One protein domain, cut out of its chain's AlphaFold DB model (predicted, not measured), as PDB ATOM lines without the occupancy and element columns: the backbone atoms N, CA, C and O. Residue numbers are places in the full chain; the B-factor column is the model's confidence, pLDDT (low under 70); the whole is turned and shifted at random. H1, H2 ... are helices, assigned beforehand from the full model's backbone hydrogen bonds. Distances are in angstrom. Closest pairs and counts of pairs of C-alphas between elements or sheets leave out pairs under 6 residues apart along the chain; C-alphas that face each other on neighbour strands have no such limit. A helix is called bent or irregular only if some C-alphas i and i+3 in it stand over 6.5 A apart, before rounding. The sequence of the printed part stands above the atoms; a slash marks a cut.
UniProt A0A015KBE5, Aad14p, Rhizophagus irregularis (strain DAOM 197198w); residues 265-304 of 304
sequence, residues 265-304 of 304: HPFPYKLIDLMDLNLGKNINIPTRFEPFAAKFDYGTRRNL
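This is residues 265 to 304 of the 304 residues of the protein "Aad14p" of Rhizophagus irregularis (strain DAOM 197198w) (UniProt A0A015KBE5). This is a piece with little regular structure: two short helices, H1 then H2, set apart on an open, looping chain. Residues 266 to 271 stick out at one end of the long axis, and the tail after H2 runs to the other end at Leu 304. The printed part has 40 residues, 15 of them in the two helices, with no named strand; the class is all helix. It is elongated, 36 by 20 by 14 A, and only just compact, close to loose, with a radius of gyration of the C-alphas of 10.7 A.

H1, residues 269 to 276, is apart from H2, residues 287 to 293. A short link of 10 residues joins them. Residues 266 to 271, of which 269 to 271 belong to H1, stand free. In H1 every O i to N i+4 pair is within hydrogen-bond range; in H2 1 of 3 is, beside 3 of 4 O i to N i+3 pairs. H2 is irregular: C-alphas 288 and 291 are 7.4 A apart.

H1 is 10.5 A long from C-alpha 269 at (462.234, 575.678, 393.787) to C-alpha 276. H2 is 9.7 A long and ends at C-alpha 293 at (472.497, 570.506, 386.644).

The C-alphas farthest apart, of Phe 267 and Leu 304, are 36.6 A apart. The printed part has no cut. Residues 280 to 281 and 293 to 304 have pLDDT under 70.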
ATOM      1  N   HIS A 265     457.384 574.923 388.215       86.69
ATOM      2  CA  HIS A 265     458.159 574.777 389.440       86.69
ATOM      3  C   HIS A 265     457.511 575.634 390.544       86.69
ATOM      4  O   HIS A 265     457.471 576.863 390.419       86.69
ATOM      5  N   PRO A 266     456.982 575.038 391.628       90.62
ATOM      6  CA  PRO A 266     456.440 575.798 392.744       90.62
ATOM      7  C   PRO A 266     457.556 576.473 393.559       90.62
ATOM      8  O   PRO A 266     458.732 576.111 393.487       90.62
ATOM      9  N   PHE A 267     457.188 577.454 394.383       91.38
ATOM     10  CA  PHE A 267     458.068 577.948 395.447       91.38
ATOM     11  C   PHE A 267     458.358 576.817 396.465       91.38
ATOM     12  O   PHE A 267     457.430 576.073 396.788       91.38
ATOM     13  N   PRO A 268     459.588 576.690 397.014       92.69
ATOM     14  CA  PRO A 268     460.749 577.567 396.826       92.69
ATOM     15  C   PRO A 268     461.637 577.224 395.621       92.69
ATOM     16  O   PRO A 268     462.549 577.993 395.336       92.69
ATOM     17  N   TYR A 269     461.377 576.141 394.889       87.94
ATOM     18  CA  TYR A 269     462.234 575.678 393.787       87.94
ATOM     19  C   TYR A 269     462.412 576.733 392.696       87.94
ATOM     20  O   TYR A 269     463.533 577.039 392.318       87.94
ATOM     21  N   LYS A 270     461.336 577.434 392.323       86.19
ATOM     22  CA  LYS A 270     461.426 578.565 391.384       86.19
ATOM     23  C   LYS A 270     462.351 579.695 391.855       86.19
ATOM     24  O   LYS A 270     462.962 580.370 391.032       86.19
ATOM     25  N   LEU A 271     462.417 579.949 393.165       88.62
ATOM     26  CA  LEU A 271     463.348 580.938 393.711       88.62
ATOM     27  C   LEU A 271     464.783 580.405 393.658       88.62
ATOM     28  O   LEU A 271     465.670 581.165 393.291       88.62
ATOM     29  N   ILE A 272     464.997 579.130 393.998       86.31
ATOM     30  CA  ILE A 272     466.312 578.472 393.933       86.31
ATOM     31  C   ILE A 272     466.865 578.558 392.505       86.31
ATOM     32  O   ILE A 272     467.935 579.128 392.319       86.31
ATOM     33  N   ASP A 273     466.071 578.156 391.509       80.56
ATOM     34  CA  ASP A 273     466.438 578.203 390.088       80.56
ATOM     35  C   ASP A 273     466.837 579.627 389.639       80.56
ATOM     36  O   ASP A 273     467.807 579.826 388.908       80.56
ATOM     37  N   LEU A 274     466.107 580.651 390.103       83.25
ATOM     38  CA  LEU A 274     466.405 582.056 389.800       83.25
ATOM     39  C   LEU A 274     467.689 582.547 390.487       83.25
ATOM     40  O   LEU A 274     468.426 583.363 389.923       83.25
ATOM     41  N   MET A 275     467.935 582.107 391.722       83.56
ATOM     42  CA  MET A 275     469.127 582.489 392.475       83.56
ATOM     43  C   MET A 275     470.379 581.815 391.911       83.56
ATOM     44  O   MET A 275     471.407 582.485 391.822       83.56
ATOM     45  N   ASP A 276     470.294 580.565 391.453       75.12
ATOM     46  CA  ASP A 276     471.442 579.835 390.898       75.12
ATOM     47  C   ASP A 276     472.061 580.507 389.671       75.12
ATOM     48  O   ASP A 276     473.279 580.515 389.543       75.12
ATOM     49  N   LEU A 277     471.278 581.217 388.850       72.44
ATOM     50  CA  LEU A 277     471.816 582.038 387.748       72.44
ATOM     51  C   LEU A 277     472.856 583.084 388.205       72.44
ATOM     52  O   LEU A 277     473.662 583.586 387.411       72.44
ATOM     53  N   ASN A 278     472.813 583.459 389.484       77.38
ATOM     54  CA  ASN A 278     473.640 584.499 390.081       77.38
ATOM     55  C   ASN A 278     474.616 583.968 391.142       77.38
ATOM     56  O   ASN A 278     475.521 584.702 391.545       77.38
ATOM     57  N   LEU A 279     474.461 582.720 391.588       75.88
ATOM     58  CA  LEU A 279     475.295 582.087 392.606       75.88
ATOM     59  C   LEU A 279     476.279 581.103 391.960       75.88
ATOM     60  O   LEU A 279     476.081 580.632 390.851       75.88
ATOM     61  N   GLY A 280     477.397 580.815 392.631       68.31
ATOM     62  CA  GLY A 280     478.214 579.644 392.287       68.31
ATOM     63  C   GLY A 280     478.895 579.623 390.909       68.31
ATOM     64  O   GLY A 280     479.391 578.571 390.518       68.31
ATOM     65  N   LYS A 281     478.988 580.741 390.171       69.44
ATOM     66  CA  LYS A 281     479.667 580.773 388.857       69.44
ATOM     67  C   LYS A 281     481.089 580.199 388.944       69.44
ATOM     68  O   LYS A 281     481.951 580.775 389.607       69.44
ATOM     69  N   ASN A 282     481.350 579.125 388.193       73.38
ATOM     70  CA  ASN A 282     482.602 578.345 388.182       73.38
ATOM     71  C   ASN A 282     482.890 577.526 389.461       73.38
ATOM     72  O   ASN A 282     484.045 577.173 389.705       73.38
ATOM     73  N   ILE A 283     481.879 577.229 390.280       80.38
ATOM     74  CA  ILE A 283     481.988 576.313 391.421       80.38
ATOM     75  C   ILE A 283     481.369 574.973 391.024       80.38
ATOM     76  O   ILE A 283     480.253 574.927 390.521       80.38
ATOM     77  N   ASN A 284     482.090 573.878 391.258       78.75
ATOM     78  CA  ASN A 284     481.569 572.543 390.984       78.75
ATOM     79  C   ASN A 284     480.480 572.178 391.995       78.75
ATOM     80  O   ASN A 284     480.688 572.293 393.206       78.75
ATOM     81  N   ILE A 285     479.360 571.660 391.500       81.50
ATOM     82  CA  ILE A 285     478.361 571.011 392.345       81.50
ATOM     83  C   ILE A 285     478.800 569.578 392.696       81.50
ATOM     84  O   ILE A 285     479.612 568.990 391.977       81.50
ATOM     85  N   PRO A 286     478.279 568.978 393.782       86.19
ATOM     86  CA  PRO A 286     478.542 567.574 394.080       86.19
ATOM     87  C   PRO A 286     478.141 566.666 392.910       86.19
ATOM     88  O   PRO A 286     477.051 566.816 392.362       86.19
ATOM     89  N   THR A 287     478.968 565.668 392.582       86.44
ATOM     90  CA  THR A 287     478.770 564.792 391.410       86.44
ATOM     91  C   THR A 287     477.418 564.087 391.373       86.44
ATOM     92  O   THR A 287     476.853 563.878 390.303       86.44
ATOM     93  N   ARG A 288     476.836 563.789 392.541       88.06
ATOM     94  CA  ARG A 288     475.482 563.224 392.630       88.06
ATOM     95  C   ARG A 288     474.400 564.125 392.025       88.06
ATOM     96  O   ARG A 288     473.353 563.610 391.655       88.06
ATOM     97  N   PHE A 289     474.652 565.428 391.892       87.94
ATOM     98  CA  PHE A 289     473.717 566.399 391.328       87.94
ATOM     99  C   PHE A 289     474.014 566.805 389.874       87.94
ATOM    100  O   PHE A 289     473.155 567.412 389.236       87.94
ATOM    101  N   GLU A 290     475.174 566.434 389.316       82.44
ATOM    102  CA  GLU A 290     475.575 566.765 387.932       82.44
ATOM    103  C   GLU A 290     474.500 566.451 386.874       82.44
ATOM    104  O   GLU A 290     474.235 567.313 386.032       82.44
ATOM    105  N   PRO A 291     473.811 565.293 386.909       82.31
ATOM    106  CA  PRO A 291     472.774 564.981 385.926       82.31
ATOM    107  C   PRO A 291     471.569 565.932 385.939       82.31
ATOM    108  O   PRO A 291     470.885 566.061 384.927       82.31
ATOM    109  N   PHE A 292     471.299 566.592 387.068       79.75
ATOM    110  CA  PHE A 292     470.179 567.528 387.234       79.75
ATOM    111  C   PHE A 292     470.612 568.976 386.989       79.75
ATOM    112  O   PHE A 292     469.773 569.866 386.856       79.75
ATOM    113  N   ALA A 293     471.924 569.196 386.861       67.62
ATOM    114  CA  ALA A 293     472.497 570.506 386.644       67.62
ATOM    115  C   ALA A 293     472.126 571.083 385.277       67.62
ATOM    116  O   ALA A 293     471.872 572.263 385.155       67.62
ATOM    117  N   ALA A 294     472.028 570.265 384.228       56.12
ATOM    118  CA  ALA A 294     471.898 570.757 382.853       56.12
ATOM    119  C   ALA A 294     470.636 571.603 382.560       56.12
ATOM    120  O   ALA A 294     470.558 572.221 381.499       56.12
ATOM    121  N   LYS A 295     469.654 571.645 383.472       52.84
ATOM    122  CA  LYS A 295     468.446 572.473 383.340       52.84
ATOM    123  C   LYS A 295     468.652 573.925 383.818       52.84
ATOM    124  O   LYS A 295     467.912 574.800 383.381       52.84
ATOM    125  N   PHE A 296     469.666 574.197 384.647       46.25
ATOM    126  CA  PHE A 296     469.951 575.523 385.213       46.25
ATOM    127  C   PHE A 296     471.472 575.784 385.189       46.25
ATOM    128  O   PHE A 296     472.260 574.859 385.296       46.25
ATOM    129  N   ASP A 297     471.945 577.009 384.967       40.41
ATOM    130  CA  ASP A 297     473.391 577.284 384.842       40.41
ATOM    131  C   ASP A 297     474.105 577.211 386.211       40.41
ATOM    132  O   ASP A 297     474.486 578.230 386.778       40.41
ATOM    133  N   TYR A 298     474.297 576.000 386.750       46.12
ATOM    134  CA  TYR A 298     475.023 575.732 388.004       46.12
ATOM    135  C   TYR A 298     476.552 575.919 387.878       46.12
ATOM    136  O   TYR A 298     477.318 575.381 388.676       46.12
ATOM    137  N   GLY A 299     477.026 576.663 386.874       41.16
ATOM    138  CA  GLY A 299     478.443 576.880 386.605       41.16
ATOM    139  C   GLY A 299     478.940 576.119 385.377       41.16
ATOM    140  O   GLY A 299     478.667 574.941 385.155       41.16
ATOM    141  N   THR A 300     479.718 576.817 384.554       39.69
ATOM    142  CA  THR A 300     480.251 576.305 383.294       39.69
ATOM    143  C   THR A 300     481.457 575.390 383.504       39.69
ATOM    144  O   THR A 300     482.411 575.711 384.216       39.69
ATOM    145  N   ARG A 301     481.452 574.256 382.791       37.78
ATOM    146  CA  ARG A 301     482.644 573.448 382.503       37.78
ATOM    147  C   ARG A 301     483.679 574.348 381.819       37.78
ATOM    148  O   ARG A 301     483.424 574.865 380.732       37.78
ATOM    149  N   ARG A 302     484.870 574.501 382.406       35.53
ATOM    150  CA  ARG A 302     486.045 574.868 381.604       35.53
ATOM    151  C   ARG A 302     486.346 573.702 380.666       35.53
ATOM    152  O   ARG A 302     486.422 572.562 381.114       35.53
ATOM    153  N   ASN A 303     486.504 574.023 379.387       35.44
ATOM    154  CA  ASN A 303     487.078 573.146 378.373       35.44
ATOM    155  C   ASN A 303     488.330 572.434 378.912       35.44
ATOM    156  O   ASN A 303     489.251 573.101 379.393       35.44
ATOM    157  N   LEU A 304     488.360 571.110 378.769       35.31
ATOM    158  CA  LEU A 304     489.570 570.342 378.486       35.31
ATOM    159  C   LEU A 304     489.324 569.593 377.180       35.31
ATOM    160  O   LEU A 304     488.242 568.968 377.082       35.31
TER     161      LEU A 304